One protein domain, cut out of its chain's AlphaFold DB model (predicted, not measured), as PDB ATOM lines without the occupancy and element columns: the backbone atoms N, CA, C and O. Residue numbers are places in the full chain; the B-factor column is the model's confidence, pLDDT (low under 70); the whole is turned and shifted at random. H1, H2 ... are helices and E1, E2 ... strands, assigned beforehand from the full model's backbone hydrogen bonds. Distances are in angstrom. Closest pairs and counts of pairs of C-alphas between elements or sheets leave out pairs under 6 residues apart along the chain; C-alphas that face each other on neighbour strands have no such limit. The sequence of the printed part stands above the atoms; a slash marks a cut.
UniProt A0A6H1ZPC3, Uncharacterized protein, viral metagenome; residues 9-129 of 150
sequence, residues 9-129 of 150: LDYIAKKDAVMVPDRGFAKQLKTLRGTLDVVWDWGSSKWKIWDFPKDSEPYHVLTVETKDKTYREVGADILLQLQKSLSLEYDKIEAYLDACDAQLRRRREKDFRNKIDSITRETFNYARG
ATOM      1  N   LEU A   9     344.795 141.323 268.135       55.59
ATOM      2  CA  LEU A   9     344.283 140.291 267.231       55.59
ATOM      3  C   LEU A   9     343.482 139.191 267.940       55.59
ATOM      4  O   LEU A   9     342.540 138.686 267.340       55.59
ATOM      5  N   ASP A  10     343.786 138.841 269.194       54.31
ATOM      6  CA  ASP A  10     342.982 137.882 269.961       54.31
ATOM      7  C   ASP A  10     341.569 138.429 270.195       54.31
ATOM      8  O   ASP A  10     340.607 137.690 270.029       54.31
ATOM      9  N   TYR A  11     341.420 139.731 270.464       56.06
ATOM     10  CA  TYR A  11     340.107 140.374 270.619       56.06
ATOM     11  C   TYR A  11     339.315 140.502 269.307       56.06
ATOM     12  O   TYR A  11     338.086 140.529 269.320       56.06
ATOM     13  N   ILE A  12     340.007 140.619 268.169       51.91
ATOM     14  CA  ILE A  12     339.384 140.753 266.842       51.91
ATOM     15  C   ILE A  12     339.036 139.375 266.252       51.91
ATOM     16  O   ILE A  12     338.008 139.235 265.586       51.91
ATOM     17  N   ALA A  13     339.888 138.369 266.473       45.09
ATOM     18  CA  ALA A  13     339.807 137.055 265.838       45.09
ATOM     19  C   ALA A  13     339.105 136.001 266.704       45.09
ATOM     20  O   ALA A  13     338.339 135.195 266.170       45.09
ATOM     21  N   LYS A  14     339.306 136.001 268.031       44.75
ATOM     22  CA  LYS A  14     338.489 135.175 268.919       44.75
ATOM     23  C   LYS A  14     337.203 135.938 269.173       44.75
ATOM     24  O   LYS A  14     337.151 136.865 269.971       44.75
ATOM     25  N   LYS A  15     336.132 135.484 268.527       43.84
ATOM     26  CA  LYS A  15     334.773 135.591 269.066       43.84
ATOM     27  C   LYS A  15     334.708 134.821 270.393       43.84
ATOM     28  O   LYS A  15     333.985 133.833 270.495       43.84
ATOM     29  N   ASP A  16     335.524 135.198 271.376       47.75
ATOM     30  CA  ASP A  16     335.378 134.700 272.730       47.75
ATOM     31  C   ASP A  16     333.966 135.114 273.124       47.75
ATOM     32  O   ASP A  16     333.632 136.298 273.062       47.75
ATOM     33  N   ALA A  17     333.096 134.147 273.411       45.22
ATOM     34  CA  ALA A  17     331.644 134.360 273.470       45.22
ATOM     35  C   ALA A  17     331.213 135.425 274.504       45.22
ATOM     36  O   ALA A  17     330.055 135.833 274.539       45.22
ATOM     37  N   VAL A  18     332.157 135.885 275.329       52.00
ATOM     38  CA  VAL A  18     331.990 136.850 276.409       52.00
ATOM     39  C   VAL A  18     332.523 138.246 276.048       52.00
ATOM     40  O   VAL A  18     332.133 139.206 276.701       52.00
ATOM     41  N   MET A  19     333.357 138.416 275.011       51.75
ATOM     42  CA  MET A  19     333.988 139.706 274.686       51.75
ATOM     43  C   MET A  19     333.769 140.144 273.232       51.75
ATOM     44  O   MET A  19     334.184 139.459 272.303       51.75
ATOM     45  N   VAL A  20     333.130 141.302 273.016       59.25
ATOM     46  CA  VAL A  20     332.850 141.836 271.665       59.25
ATOM     47  C   VAL A  20     333.325 143.287 271.534       59.25
ATOM     48  O   VAL A  20     333.022 144.108 272.394       59.25
ATOM     49  N   PRO A  21     334.045 143.653 270.461       58.62
ATOM     50  CA  PRO A  21     334.431 145.044 270.239       58.62
ATOM     51  C   PRO A  21     333.219 145.908 269.846       58.62
ATOM     52  O   PRO A  21     332.516 145.600 268.876       58.62
ATOM     53  N   ASP A  22     332.994 147.029 270.546       70.25
ATOM     54  CA  ASP A  22     332.022 148.045 270.110       70.25
ATOM     55  C   ASP A  22     332.658 148.906 269.015       70.25
ATOM     56  O   ASP A  22     333.447 149.809 269.274       70.25
ATOM     57  N   ARG A  23     332.309 148.625 267.757       73.75
ATOM     58  CA  ARG A  23     332.899 149.307 266.593       73.75
ATOM     59  C   ARG A  23     332.607 150.807 266.541       73.75
ATOM     60  O   ARG A  23     333.393 151.549 265.954       73.75
ATOM     61  N   GLY A  24     331.472 151.245 267.087       76.81
ATOM     62  CA  GLY A  24     331.091 152.655 267.078       76.81
ATOM     63  C   GLY A  24     331.941 153.435 268.071       76.81
ATOM     64  O   GLY A  24     332.638 154.375 267.696       76.81
ATOM     65  N   PHE A  25     331.961 152.965 269.318       82.50
ATOM     66  CA  PHE A  25     332.745 153.593 270.372       82.50
ATOM     67  C   PHE A  25     334.257 153.417 270.176       82.50
ATOM     68  O   PHE A  25     335.003 154.348 270.442       82.50
ATOM     69  N   ALA A  26     334.726 152.305 269.602       84.62
ATOM     70  CA  ALA A  26     336.134 152.140 269.230       84.62
ATOM     71  C   ALA A  26     336.602 153.223 268.249       84.62
ATOM     72  O   ALA A  26     337.698 153.761 268.384       84.62
ATOM     73  N   LYS A  27     335.767 153.578 267.261       85.00
ATOM     74  CA  LYS A  27     336.094 154.654 266.317       85.00
ATOM     75  C   LYS A  27     336.163 156.010 267.017       85.00
ATOM     76  O   LYS A  27     337.048 156.794 266.696       85.00
ATOM     77  N   GLN A  28     335.255 156.256 267.959       87.69
ATOM     78  CA  GLN A  28     335.261 157.456 268.788       87.69
ATOM     79  C   GLN A  28     336.512 157.510 269.685       87.69
ATOM     80  O   GLN A  28     337.215 158.503 269.676       87.69
ATOM     81  N   LEU A  29     336.877 156.441 270.394       88.81
ATOM     82  CA  LEU A  29     338.096 156.407 271.220       88.81
ATOM     83  C   LEU A  29     339.377 156.652 270.426       88.81
ATOM     84  O   LEU A  29     340.287 157.329 270.900       88.81
ATOM     85  N   LYS A  30     339.441 156.131 269.199       89.06
ATOM     86  CA  LYS A  30     340.598 156.316 268.320       89.06
ATOM     87  C   LYS A  30     340.798 157.770 267.890       89.06
ATOM     88  O   LYS A  30     341.901 158.092 267.453       89.06
ATOM     89  N   THR A  31     339.796 158.649 268.036       88.19
ATOM     90  CA  THR A  31     339.996 160.096 267.838       88.19
ATOM     91  C   THR A  31     340.827 160.710 268.957       88.19
ATOM     92  O   THR A  31     341.587 161.627 268.672       88.19
ATOM     93  N   LEU A  32     340.735 160.188 270.188       86.81
ATOM     94  CA  LEU A  32     341.566 160.621 271.316       86.81
ATOM     95  C   LEU A  32     342.997 160.115 271.162       86.81
ATOM     96  O   LEU A  32     343.949 160.886 271.236       86.81
ATOM     97  N   ARG A  33     343.152 158.811 270.926       85.88
ATOM     98  CA  ARG A  33     344.455 158.182 270.714       85.88
ATOM     99  C   ARG A  33     344.275 156.908 269.901       85.88
ATOM    100  O   ARG A  33     343.528 156.020 270.293       85.88
ATOM    101  N   GLY A  34     344.981 156.798 268.776       85.44
ATOM    102  CA  GLY A  34     344.780 155.709 267.807       85.44
ATOM    103  C   GLY A  34     345.094 154.298 268.322       85.44
ATOM    104  O   GLY A  34     344.697 153.320 267.693       85.44
ATOM    105  N   THR A  35     345.790 154.192 269.455       87.56
ATOM    106  CA  THR A  35     346.137 152.931 270.120       87.56
ATOM    107  C   THR A  35     345.057 152.455 271.098       87.56
ATOM    108  O   THR A  35     345.099 151.305 271.521       87.56
ATOM    109  N   LEU A  36     344.064 153.293 271.425       88.12
ATOM    110  CA  LEU A  36     342.969 152.914 272.315       88.12
ATOM    111  C   LEU A  36     341.940 152.033 271.600       88.12
ATOM    112  O   LEU A  36     341.569 152.273 270.446       88.12
ATOM    113  N   ASP A  37     341.423 151.043 272.321       87.81
ATOM    114  CA  ASP A  37     340.293 150.227 271.885       87.81
ATOM    115  C   ASP A  37     339.356 149.888 273.053       87.81
ATOM    116  O   ASP A  37     339.732 149.969 274.226       87.81
ATOM    117  N   VAL A  38     338.119 149.511 272.723       85.38
ATOM    118  CA  VAL A  38     337.087 149.122 273.697       85.38
ATOM    119  C   VAL A  38     336.657 147.681 273.495       85.38
ATOM    120  O   VAL A  38     336.399 147.225 272.381       85.38
ATOM    121  N   VAL A  39     336.498 146.983 274.611       80.81
ATOM    122  CA  VAL A  39     335.982 145.621 274.655       80.81
ATOM    123  C   VAL A  39     334.743 145.588 275.546       80.81
ATOM    124  O   VAL A  39     334.806 145.979 276.713       80.81
ATOM    125  N   TRP A  40     333.616 145.121 275.004       76.94
ATOM    126  CA  TRP A  40     332.410 144.815 275.774       76.94
ATOM    127  C   TRP A  40     332.554 143.455 276.436       76.94
ATOM    128  O   TRP A  40     332.689 142.459 275.733       76.94
ATOM    129  N   ASP A  41     332.479 143.402 277.761       75.19
ATOM    130  CA  ASP A  41     332.356 142.165 278.526       75.19
ATOM    131  C   ASP A  41     330.865 141.854 278.758       75.19
ATOM    132  O   ASP A  41     330.214 142.464 279.612       75.19
ATOM    133  N   TRP A  42     330.322 140.904 277.989       68.81
ATOM    134  CA  TRP A  42     328.919 140.475 278.052       68.81
ATOM    135  C   TRP A  42     328.538 139.890 279.408       68.81
ATOM    136  O   TRP A  42     327.416 140.102 279.861       68.81
ATOM    137  N   GLY A  43     329.454 139.171 280.061       69.50
ATOM    138  CA  GLY A  43     329.168 138.491 281.324       69.50
ATOM    139  C   GLY A  43     328.986 139.461 282.488       69.50
ATOM    140  O   GLY A  43     328.255 139.165 283.429       69.50
ATOM    141  N   SER A  44     329.626 140.631 282.420       73.88
ATOM    142  CA  SER A  44     329.601 141.627 283.495       73.88
ATOM    143  C   SER A  44     328.967 142.966 283.118       73.88
ATOM    144  O   SER A  44     328.867 143.829 283.984       73.88
ATOM    145  N   SER A  45     328.503 143.140 281.872       77.31
ATOM    146  CA  SER A  45     327.955 144.409 281.357       77.31
ATOM    147  C   SER A  45     328.899 145.591 281.612       77.31
ATOM    148  O   SER A  45     328.514 146.617 282.181       77.31
ATOM    149  N   LYS A  46     330.173 145.407 281.247       83.69
ATOM    150  CA  LYS A  46     331.249 146.383 281.468       83.69
ATOM    151  C   LYS A  46     332.021 146.653 280.183       83.69
ATOM    152  O   LYS A  46     332.305 145.739 279.410       83.69
ATOM    153  N   TRP A  47     332.412 147.909 279.984       86.62
ATOM    154  CA  TRP A  47     333.385 148.312 278.968       86.62
ATOM    155  C   TRP A  47     334.775 148.242 279.564       86.62
ATOM    156  O   TRP A  47     335.016 148.791 280.633       86.62
ATOM    157  N   LYS A  48     335.701 147.596 278.864       86.81
ATOM    158  CA  LYS A  48     337.124 147.616 279.198       86.81
ATOM    159  C   LYS A  48     337.852 148.391 278.120       86.81
ATOM    160  O   LYS A  48     337.776 148.028 276.948       86.81
ATOM    161  N   ILE A  49     338.538 149.447 278.524       87.88
ATOM    162  CA  ILE A  49     339.358 150.269 277.642       87.88
ATOM    163  C   ILE A  49     340.797 149.811 277.784       87.88
ATOM    164  O   ILE A  49     341.325 149.701 278.893       87.88
ATOM    165  N   TRP A  50     341.417 149.538 276.648       86.62
ATOM    166  CA  TRP A  50     342.781 149.046 276.555       86.62
ATOM    167  C   TRP A  50     343.594 149.959 275.652       86.62
ATOM    168  O   TRP A  50     343.063 150.519 274.692       86.62
ATOM    169  N   ASP A  51     344.877 150.089 275.964       86.44
ATOM    170  CA  ASP A  51     345.855 150.743 275.108       86.44
ATOM    171  C   ASP A  51     346.722 149.665 274.448       86.44
ATOM    172  O   ASP A  51     347.291 148.808 275.127       86.44
ATOM    173  N   PHE A  52     346.797 149.703 273.118       85.19
ATOM    174  CA  PHE A  52     347.568 148.792 272.272       85.19
ATOM    175  C   PHE A  52     348.688 149.561 271.553       85.19
ATOM    176  O   PHE A  52     348.583 149.851 270.355       85.19
ATOM    177  N   PRO A  53     349.752 149.951 272.270       84.69
ATOM    178  CA  PRO A  53     350.925 150.569 271.662       84.69
ATOM    179  C   PRO A  53     351.637 149.594 270.709       84.69
ATOM    180  O   PRO A  53     351.566 148.379 270.868       84.69
ATOM    181  N   LYS A  54     352.326 150.131 269.694       80.44
ATOM    182  CA  LYS A  54     353.063 149.313 268.710       80.44
ATOM    183  C   LYS A  54     354.339 148.697 269.287       80.44
ATOM    184  O   LYS A  54     354.680 147.578 268.923       80.44
ATOM    185  N   ASP A  55     355.001 149.431 270.180       85.06
ATOM    186  CA  ASP A  55     356.358 149.128 270.652       85.06
ATOM    187  C   ASP A  55     356.398 148.620 272.104       85.06
ATOM    188  O   ASP A  55     357.474 148.396 272.657       85.06
ATOM    189  N   SER A  56     355.243 148.447 272.751       81.75
ATOM    190  CA  SER A  56     355.155 147.966 274.132       81.75
ATOM    191  C   SER A  56     353.974 147.025 274.342       81.75
ATOM    192  O   SER A  56     353.132 146.835 273.462       81.75
ATOM    193  N   GLU A  57     353.941 146.364 275.500       79.25
ATOM    194  CA  GLU A  57     352.873 145.420 275.810       79.25
ATOM    195  C   GLU A  57     351.525 146.138 275.996       79.25
ATOM    196  O   GLU A  57     351.473 147.201 276.625       79.25
ATOM    197  N   PRO A  58     350.420 145.562 275.484       82.31
ATOM    198  CA  PRO A  58     349.087 146.083 275.735       82.31
ATOM    199  C   PRO A  58     348.763 146.116 277.222       82.31
ATOM    200  O   PRO A  58     349.010 145.146 277.944       82.31
ATOM    201  N   TYR A  59     348.129 147.194 277.669       83.06
ATOM    202  CA  TYR A  59     347.730 147.331 279.062       83.06
ATOM    203  C   TYR A  59     346.311 147.872 279.201       83.06
ATOM    204  O   TYR A  59     345.779 148.597 278.357       83.06
ATOM    205  N   HIS A  60     345.674 147.457 280.291       84.75
ATOM    206  CA  HIS A  60     344.322 147.859 280.629       84.75
ATOM    207  C   HIS A  60     344.340 149.270 281.213       84.75
ATOM    208  O   HIS A  60     345.021 149.518 282.208       84.75
ATOM    209  N   VAL A  61     343.560 150.173 280.625       86.00
ATOM    210  CA  VAL A  61     343.486 151.567 281.066       86.00
ATOM    211  C   VAL A  61     342.419 151.721 282.141       86.00
ATOM    212  O   VAL A  61     342.704 152.199 283.235       86.00
ATOM    213  N   LEU A  62     341.184 151.302 281.851       88.69
ATOM    214  CA  LEU A  62     340.055 151.453 282.769       88.69
ATOM    215  C   LEU A  62     338.900 150.512 282.417       88.69
ATOM    216  O   LEU A  62     338.724 150.108 281.268       88.69
ATOM    217  N   THR A  63     338.082 150.196 283.420       88.00
ATOM    218  CA  THR A  63     336.826 149.457 283.256       88.00
ATOM    219  C   THR A  63     335.663 150.353 283.672       88.00
ATOM    220  O   THR A  63     335.679 150.900 284.772       88.00
ATOM    221  N   VAL A  64     334.636 150.463 282.829       85.75
ATOM    222  CA  VAL A  64     333.417 151.237 283.099       85.75
ATOM    223  C   VAL A  64     332.212 150.321 283.157       85.75
ATOM    224  O   VAL A  64     331.997 149.485 282.282       85.75
ATOM    225  N   GLU A  65     331.404 150.498 284.194       85.19
ATOM    226  CA  GLU A  65     330.082 149.895 284.273       85.19
ATOM    227  C   GLU A  65     329.110 150.644 283.368       85.19
ATOM    228  O   GLU A  65     328.963 151.862 283.470       85.19
ATOM    229  N   THR A  66     328.462 149.905 282.475       82.06
ATOM    230  CA  THR A  66     327.511 150.459 281.502       82.06
ATOM    231  C   THR A  66     326.062 150.172 281.855       82.06
ATOM    232  O   THR A  66     325.160 150.601 281.140       82.06
ATOM    233  N   LYS A  67     325.828 149.401 282.919       81.00
ATOM    234  CA  LYS A  67     324.483 149.123 283.404       81.00
ATOM    235  C   LYS A  67     323.823 150.438 283.831       81.00
ATOM    236  O   LYS A  67     324.463 151.257 284.481       81.00
ATOM    237  N   ASP A  68     322.575 150.633 283.414       82.06
ATOM    238  CA  ASP A  68     321.746 151.805 283.731       82.06
ATOM    239  C   ASP A  68     322.321 153.167 283.290       82.06
ATOM    240  O   ASP A  68     321.800 154.210 283.675       82.06
ATOM    241  N   LYS A  69     323.355 153.175 282.435       81.88
ATOM    242  CA  LYS A  69     323.946 154.397 281.881       81.88
ATOM    243  C   LYS A  69     323.631 154.559 280.406       81.88
ATOM    244  O   LYS A  69     323.692 153.623 279.606       81.88
ATOM    245  N   THR A  70     323.358 155.793 280.020       83.19
ATOM    246  CA  THR A  70     323.256 156.189 278.622       83.19
ATOM    247  C   THR A  70     324.635 156.221 277.967       83.19
ATOM    248  O   THR A  70     325.666 156.417 278.607       83.19
ATOM    249  N   TYR A  71     324.656 156.095 276.640       82.06
ATOM    250  CA  TYR A  71     325.892 156.184 275.857       82.06
ATOM    251  C   TYR A  71     326.678 157.481 276.121       82.06
ATOM    252  O   TYR A  71     327.905 157.466 276.153       82.06
ATOM    253  N   ARG A  72     325.969 158.595 276.350       83.88
ATOM    254  CA  ARG A  72     326.579 159.894 276.650       83.88
ATOM    255  C   ARG A  72     327.254 159.901 278.021       83.88
ATOM    256  O   ARG A  72     328.372 160.387 278.126       83.88
ATOM    257  N   GLU A  73     326.593 159.353 279.038       86.44
ATOM    258  CA  GLU A  73     327.146 159.247 280.395       86.44
ATOM    259  C   GLU A  73     328.382 158.350 280.411       86.44
ATOM    260  O   GLU A  73     329.424 158.753 280.920       86.44
ATOM    261  N   VAL A  74     328.314 157.186 279.756       87.12
ATOM    262  CA  VAL A  74     329.473 156.291 279.611       87.12
ATOM    263  C   VAL A  74     330.619 156.997 278.880       87.12
ATOM    264  O   VAL A  74     331.765 156.938 279.321       87.12
ATOM    265  N   GLY A  75     330.326 157.702 277.784       86.50
ATOM    266  CA  GLY A  75     331.330 158.442 277.024       86.50
ATOM    267  C   GLY A  75     331.999 159.565 277.826       86.50
ATOM    268  O   GLY A  75     333.208 159.759 277.689       86.50
ATOM    269  N   ALA A  76     331.244 160.272 278.670       87.00
ATOM    270  CA  ALA A  76     331.757 161.329 279.540       87.00
ATOM    271  C   ALA A  76     332.613 160.771 280.686       87.00
ATOM    272  O   ALA A  76     333.709 161.276 280.923       87.00
ATOM    273  N   ASP A  77     332.167 159.696 281.343       87.06
ATOM    274  CA  ASP A  77     332.927 159.020 282.402       87.06
ATOM    275  C   ASP A  77     334.295 158.557 281.897       87.06
ATOM    276  O   ASP A  77     335.318 158.754 282.557       87.06
ATOM    277  N   ILE A  78     334.321 157.968 280.699       88.12
ATOM    278  CA  ILE A  78     335.552 157.500 280.062       88.12
ATOM    279  C   ILE A  78     336.470 158.674 279.748       88.12
ATOM    280  O   ILE A  78     337.649 158.617 280.083       88.12
ATOM    281  N   LEU A  79     335.946 159.752 279.161       89.44
ATOM    282  CA  LEU A  79     336.735 160.942 278.851       89.44
ATOM    283  C   LEU A  79     337.366 161.546 280.114       89.44
ATOM    284  O   LEU A  79     338.562 161.825 280.126       89.44
ATOM    285  N   LEU A  80     336.590 161.681 281.193       87.81
ATOM    286  CA  LEU A  80     337.064 162.211 282.474       87.81
ATOM    287  C   LEU A  80     338.149 161.333 283.102       87.81
ATOM    288  O   LEU A  80     339.114 161.843 283.668       87.81
ATOM    289  N   GLN A  81     338.000 160.011 283.031       86.81
ATOM    290  CA  GLN A  81     339.008 159.090 283.552       86.81
ATOM    291  C   GLN A  81     340.274 159.080 282.690       86.81
ATOM    292  O   GLN A  81     341.373 159.072 283.242       86.81
ATOM    293  N   LEU A  82     340.139 159.137 281.363       86.44
ATOM    294  CA  LEU A  82     341.276 159.231 280.447       86.44
ATOM    295  C   LEU A  82     342.027 160.550 280.617       86.44
ATOM    296  O   LEU A  82     343.247 160.541 280.603       86.44
ATOM    297  N   GLN A  83     341.337 161.665 280.859       85.56
ATOM    298  CA  GLN A  83     341.982 162.955 281.115       85.56
ATOM    299  C   GLN A  83     342.848 162.946 282.389       85.56
ATOM    300  O   GLN A  83     343.805 163.708 282.495       85.56
ATOM    301  N   LYS A  84     342.532 162.085 283.367       83.31
ATOM    302  CA  LYS A  84     343.347 161.927 284.584       83.31
ATOM    303  C   LYS A  84     344.609 161.101 284.351       83.31
ATOM    304  O   LYS A  84     345.587 161.293 285.065       83.31
ATOM    305  N   SER A  85     344.572 160.156 283.414       75.38
ATOM    306  CA  SER A  85     345.665 159.207 283.161       75.38
ATOM    307  C   SER A  85     346.502 159.547 281.928       75.38
ATOM    308  O   SER A  85     347.627 159.069 281.805       75.38
ATOM    309  N   LEU A  86     345.978 160.373 281.026       76.50
ATOM    310  CA  LEU A  86     346.597 160.757 279.766       76.50
ATOM    311  C   LEU A  86     346.533 162.275 279.597       76.50
ATOM    312  O   LEU A  86     345.510 162.907 279.853       76.50
ATOM    313  N   SER A  87     347.620 162.853 279.088       81.31
ATOM    314  CA  SER A  87     347.594 164.219 278.575       81.31
ATOM    315  C   SER A  87     346.877 164.204 277.223       81.31
ATOM    316  O   SER A  87     347.406 163.687 276.240       81.31
ATOM    317  N   LEU A  88     345.633 164.680 277.206       83.62
ATOM    318  CA  LEU A  88     344.803 164.769 276.007       83.62
ATOM    319  C   LEU A  88     344.837 166.200 275.465       83.62
ATOM    320  O   LEU A  88     344.630 167.155 276.212       83.62
ATOM    321  N   GLU A  89     345.073 166.338 274.164       87.12
ATOM    322  CA  GLU A  89     344.994 167.623 273.465       87.12
ATOM    323  C   GLU A  89     343.537 168.087 273.342       87.12
ATOM    324  O   GLU A  89     342.632 167.277 273.127       87.12
ATOM    325  N   TYR A  90     343.315 169.399 273.428       86.31
ATOM    326  CA  TYR A  90     341.980 169.999 273.373       86.31
ATOM    327  C   TYR A  90     341.220 169.635 272.086       86.31
ATOM    328  O   TYR A  90     340.103 169.125 272.157       86.31
ATOM    329  N   ASP A  91     341.869 169.748 270.926       88.50
ATOM    330  CA  ASP A  91     341.280 169.423 269.618       88.50
ATOM    331  C   ASP A  91     340.793 167.963 269.532       88.50
ATOM    332  O   ASP A  91     339.813 167.636 268.859       88.50
ATOM    333  N   LYS A  92     341.471 167.048 270.235       88.69
ATOM    334  CA  LYS A  92     341.100 165.625 270.281       88.69
ATOM    335  C   LYS A  92     339.858 165.406 271.132       88.69
ATOM    336  O   LYS A  92     339.042 164.542 270.805       88.69
ATOM    337  N   ILE A  93     339.718 166.183 272.204       88.12
ATOM    338  CA  ILE A  93     338.545 166.172 273.078       88.12
ATOM    339  C   ILE A  93     337.322 166.678 272.311       88.12
ATOM    340  O   ILE A  93     336.284 166.018 272.342       88.12
ATOM    341  N   GLU A  94     337.445 167.781 271.570       90.19
ATOM    342  CA  GLU A  94     336.360 168.288 270.719       90.19
ATOM    343  C   GLU A  94     335.932 167.245 269.681       90.19
ATOM    344  O   GLU A  94     334.767 166.849 269.638       90.19
ATOM    345  N   ALA A  95     336.890 166.682 268.936       90.19
ATOM    346  CA  ALA A  95     336.610 165.648 267.941       90.19
ATOM    347  C   ALA A  95     335.937 164.396 268.543       90.19
ATOM    348  O   ALA A  95     335.118 163.742 267.891       90.19
ATOM    349  N   TYR A  96     336.277 164.040 269.784       90.12
ATOM    350  CA  TYR A  96     335.640 162.944 270.514       90.12
ATOM    351  C   TYR A  96     334.177 163.249 270.861       90.12
ATOM    352  O   TYR A  96     333.320 162.369 270.731       90.12
ATOM    353  N   LEU A  97     333.881 164.475 271.297       88.94
ATOM    354  CA  LEU A  97     332.522 164.912 271.620       88.94
ATOM    355  C   LEU A  97     331.652 165.001 270.358       88.94
ATOM    356  O   LEU A  97     330.548 164.455 270.349       88.94
ATOM    357  N   ASP A  98     332.183 165.544 269.265       89.38
ATOM    358  CA  ASP A  98     331.494 165.594 267.969       89.38
ATOM    359  C   ASP A  98     331.156 164.194 267.442       89.38
ATOM    360  O   ASP A  98     330.057 163.932 266.939       89.38
ATOM    361  N   ALA A  99     332.090 163.248 267.581       87.81
ATOM    362  CA  ALA A  99     331.860 161.855 267.213       87.81
ATOM    363  C   ALA A  99     330.759 161.205 268.075       87.81
ATOM    364  O   ALA A  99     329.950 160.433 267.543       87.81
ATOM    365  N   CYS A 100     330.686 161.549 269.366       86.94
ATOM    366  CA  CYS A 100     329.621 161.112 270.271       86.94
ATOM    367  C   CYS A 100     328.245 161.592 269.781       86.94
ATOM    368  O   CYS A 100     327.320 160.789 269.607       86.94
ATOM    369  N   ASP A 101     328.123 162.884 269.478       86.81
ATOM    370  CA  ASP A 101     326.873 163.497 269.026       86.81
ATOM    371  C   ASP A 101     326.436 162.968 267.657       86.81
ATOM    372  O   ASP A 101     325.264 162.623 267.452       86.81
ATOM    373  N   ALA A 102     327.380 162.789 266.730       87.62
ATOM    374  CA  ALA A 102     327.116 162.165 265.439       87.62
ATOM    375  C   ALA A 102     326.584 160.731 265.595       87.62
ATOM    376  O   ALA A 102     325.671 160.318 264.871       87.62
ATOM    377  N   GLN A 103     327.120 159.957 266.544       83.75
ATOM    378  CA  GLN A 103     326.660 158.599 266.814       83.75
ATOM    379  C   GLN A 103     325.254 158.576 267.428       83.75
ATOM    380  O   GLN A 103     324.418 157.776 266.997       83.75
ATOM    381  N   LEU A 104     324.959 159.475 268.370       84.75
ATOM    382  CA  LEU A 104     323.616 159.625 268.936       84.75
ATOM    383  C   LEU A 104     322.593 160.007 267.865       84.75
ATOM    384  O   LEU A 104     321.518 159.405 267.799       84.75
ATOM    385  N   ARG A 105     322.937 160.945 266.978       86.44
ATOM    386  CA  ARG A 105     322.076 161.351 265.861       86.44
ATOM    387  C   ARG A 105     321.787 160.185 264.917       86.44
ATOM    388  O   ARG A 105     320.628 159.947 264.596       86.44
ATOM    389  N   ARG A 106     322.811 159.412 264.532       84.88
ATOM    390  CA  ARG A 106     322.648 158.222 263.675       84.88
ATOM    391  C   ARG A 106     321.755 157.160 264.311       84.88
ATOM    392  O   ARG A 106     320.952 156.555 263.606       84.88
ATOM    393  N   ARG A 107     321.886 156.924 265.623       82.94
ATOM    394  CA  ARG A 107     321.024 155.974 266.347       82.94
ATOM    395  C   ARG A 107     319.571 156.441 266.339       82.94
ATOM    396  O   ARG A 107     318.716 155.693 265.885       82.94
ATOM    397  N   ARG A 108     319.317 157.702 266.701       84.38
ATOM    398  CA  ARG A 108     317.968 158.293 266.663       84.38
ATOM    399  C   ARG A 108     317.339 158.225 265.273       84.38
ATOM    400  O   ARG A 108     316.175 157.865 265.146       84.38
ATOM    401  N   GLU A 109     318.105 158.540 264.231       86.19
ATOM    402  CA  GLU A 109     317.627 158.476 262.847       86.19
ATOM    403  C   GLU A 109     317.290 157.040 262.424       86.19
ATOM    404  O   GLU A 109     316.262 156.803 261.790       86.19
ATOM    405  N   LYS A 110     318.120 156.067 262.811       87.00
ATOM    406  CA  LYS A 110     317.859 154.648 262.556       87.00
ATOM    407  C   LYS A 110     316.609 154.164 263.290       87.00
ATOM    408  O   LYS A 110     315.781 153.498 262.679       87.00
ATOM    409  N   ASP A 111     316.453 154.518 264.560       83.12
ATOM    410  CA  ASP A 111     315.288 154.135 265.362       83.12
ATOM    411  C   ASP A 111     314.004 154.740 264.791       83.12
ATOM    412  O   ASP A 111     312.980 154.064 264.687       83.12
ATOM    413  N   PHE A 112     314.074 155.990 264.332       87.31
ATOM    414  CA  PHE A 112     312.971 156.648 263.646       87.31
ATOM    415  C   PHE A 112     312.595 155.942 262.336       87.31
ATOM    416  O   PHE A 112     311.422 155.641 262.124       87.31
ATOM    417  N   ARG A 113     313.578 155.604 261.487       87.44
ATOM    418  CA  ARG A 113     313.344 154.841 260.246       87.44
ATOM    419  C   ARG A 113     312.737 153.468 260.526       87.44
ATOM    420  O   ARG A 113     311.737 153.120 259.915       87.44
ATOM    421  N   ASN A 114     313.270 152.737 261.504       86.19
ATOM    422  CA  ASN A 114     312.729 151.441 261.915       86.19
ATOM    423  C   ASN A 114     311.269 151.552 262.379       86.19
ATOM    424  O   ASN A 114     310.456 150.679 262.084       86.19
ATOM    425  N   LYS A 115     310.924 152.632 263.093       88.44
ATOM    426  CA  LYS A 115     309.551 152.886 263.538       88.44
ATOM    427  C   LYS A 115     308.616 153.162 262.360       88.44
ATOM    428  O   LYS A 115     307.532 152.590 262.321       88.44
ATOM    429  N   ILE A 116     309.037 153.986 261.398       89.00
ATOM    430  CA  ILE A 116     308.272 154.221 260.161       89.00
ATOM    431  C   ILE A 116     308.084 152.914 259.393       89.00
ATOM    432  O   ILE A 116     306.965 152.617 258.979       89.00
ATOM    433  N   ASP A 117     309.137 152.114 259.238       85.88
ATOM    434  CA  ASP A 117     309.065 150.829 258.539       85.88
ATOM    435  C   ASP A 117     308.102 149.859 259.236       85.88
ATOM    436  O   ASP A 117     307.333 149.176 258.558       85.88
ATOM    437  N   SER A 118     308.091 149.819 260.575       85.94
ATOM    438  CA  SER A 118     307.131 149.014 261.348       85.94
ATOM    439  C   SER A 118     305.698 149.457 261.082       85.94
ATOM    440  O   SER A 118     304.876 148.643 260.670       85.94
ATOM    441  N   ILE A 119     305.423 150.760 261.217       81.88
ATOM    442  CA  ILE A 119     304.091 151.334 260.974       81.88
ATOM    443  C   ILE A 119     303.657 151.078 259.530       81.88
ATOM    444  O   ILE A 119     302.509 150.724 259.274       81.88
ATOM    445  N   THR A 120     304.570 151.216 258.570       77.31
ATOM    446  CA  THR A 120     304.277 151.007 257.149       77.31
ATOM    447  C   THR A 120     303.949 149.543 256.868       77.31
ATOM    448  O   THR A 120     302.984 149.263 256.163       77.31
ATOM    449  N   ARG A 121     304.693 148.593 257.451       77.69
ATOM    450  CA  ARG A 121     304.395 147.155 257.344       77.69
ATOM    451  C   ARG A 121     303.061 146.802 257.992       77.69
ATOM    452  O   ARG A 121     302.286 146.067 257.392       77.69
ATOM    453  N   GLU A 122     302.779 147.336 259.175       74.94
ATOM    454  CA  GLU A 122     301.495 147.159 259.862       74.94
ATOM    455  C   GLU A 122     300.336 147.713 259.026       74.94
ATOM    456  O   GLU A 122     299.365 147.001 258.777       74.94
ATOM    457  N   THR A 123     300.475 148.931 258.499       72.00
ATOM    458  CA  THR A 123     299.471 149.578 257.638       72.00
ATOM    459  C   THR A 123     299.270 148.810 256.336       72.00
ATOM    460  O   THR A 123     298.140 148.622 255.896       72.00
ATOM    461  N   PHE A 124     300.345 148.318 255.721       67.56
ATOM    462  CA  PHE A 124     300.274 147.513 254.505       67.56
ATOM    463  C   PHE A 124     299.604 146.157 254.751       67.56
ATOM    464  O   PHE A 124     298.779 145.732 253.947       67.56
ATOM    465  N   ASN A 125     299.907 145.496 255.871       65.38
ATOM    466  CA  ASN A 125     299.253 144.251 256.276       65.38
ATOM    467  C   ASN A 125     297.763 144.467 256.577       65.38
ATOM    468  O   ASN A 125     296.936 143.646 256.181       65.38
ATOM    469  N   TYR A 126     297.422 145.590 257.212       64.31
ATOM    470  CA  TYR A 126     296.042 146.007 257.449       64.31
ATOM    471  C   TYR A 126     295.300 146.277 256.127       64.31
ATOM    472  O   TYR A 126     294.242 145.703 255.886       64.31
ATOM    473  N   ALA A 127     295.888 147.067 255.221       63.41
ATOM    474  CA  ALA A 127     295.305 147.414 253.923       63.41
ATOM    475  C   ALA A 127     295.206 146.221 252.951       63.41
ATOM    476  O   ALA A 127     294.280 146.163 252.147       63.41
ATOM    477  N   ARG A 128     296.113 145.238 253.038       61.38
ATOM    478  CA  ARG A 128     296.023 143.962 252.301       61.38
ATOM    479  C   ARG A 128     295.035 142.960 252.909       61.38
ATOM    480  O   ARG A 128     294.962 141.830 252.431       61.38
ATOM    481  N   GLY A 129     294.281 143.337 253.943       52.56
ATOM    482  CA  GLY A 129     293.274 142.467 254.549       52.56
ATOM    483  C   GLY A 129     293.859 141.306 255.354       52.56
ATOM    484  O   GLY A 129     293.135 140.374 255.687       52.56
TER     485      GLY A 129
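Overview. This is residues 9 to 129 of the 150 residues of an uncharacterized protein of viral metagenome (UniProt A0A6H1ZPC3). A small head, built on a strongly twisted sheet of four strands with helices H2 and H3 over one face as a second layer, bears one very long helix, H4. The first part of H4 packs on H2 with residues 92 to 103, and residues 105 to 129, mostly H4, stick out as a long arm. The 121 printed residues hold four named helices and four named strands in the order H1 E1 H2 E2 E3 E4 H3 H4, and the class is mixed, helices and strands. The sheet runs E1 E2 E3 E4, antiparallel throughout, and E2 E3 E4 form a meander, each strand the antiparallel neighbour of the one before. The whole is loose, with a radius of gyration of the C-alphas of 18.2 A, and elongated, spanning 65 by 35 by 26 A.

Arrangement. H1, residues 9 to 13, only grazes the sheet with residues 11 to 12. E1, residues 19 to 21, is an edge strand and pairs with E2, residues 36 to 41, with N 20 and O 40 3.0 A apart. H2, residues 23 to 32, is on the sheet, and its closest C-alphas to E2 are those of Ala 26 and Asp 37, 5.3 A apart. E2 and E3, residues 46 to 51, form a hairpin, with N 39 and O 48 at 2.9 A. E3 and E4, residues 59 to 65, form another, with N 47 and O 64 at 2.8 A. H3, residues 71 to 85, lies over E4 at a height over the sheet of 9.3 A and runs slantwise to the strands, at 37 degrees to E4 on the local plane. H2 and H3 are near each other. H4, residues 90 to 127, is not on the sheet. It touches H2 with residues 92 to 103 alone, closest at the C-alphas of Leu 32 and Lys 92, 5.1 A, at a shallow tilt of 19 degrees, opposite ways. H3 and H4, a helical hairpin, only just touch, with 3 pairs of C-alphas within 8 A, the closest those of Arg 72 and Cys 100, 7.2 A. Every O i to N i+4 pair is within hydrogen-bond range in H1, H3 and H4; in H2 it is 4 of 6.

Along the chain. H1 begins at C-alpha 9, (344.283, 140.291, 267.231). H2 is 15.0 A long, E4 18.6 A and H3 21.3 A. H4 runs 55.4 A from C-alpha 90 at (341.980, 169.999, 273.373) to C-alpha 127 at (295.305, 147.414, 253.923).

Size, cuts and confidence. The C-alphas of Asp 55 and Gly 129 are the two farthest apart, 65.4 A. Without residues 105 to 129, which stand free, the body spans 37 by 36 by 22 A. The printed part has no cut, and no link is long. The mean pLDDT of the printed part is 79.5; residues 9 to 21, 42 to 43 and 124 to 129 are under 70.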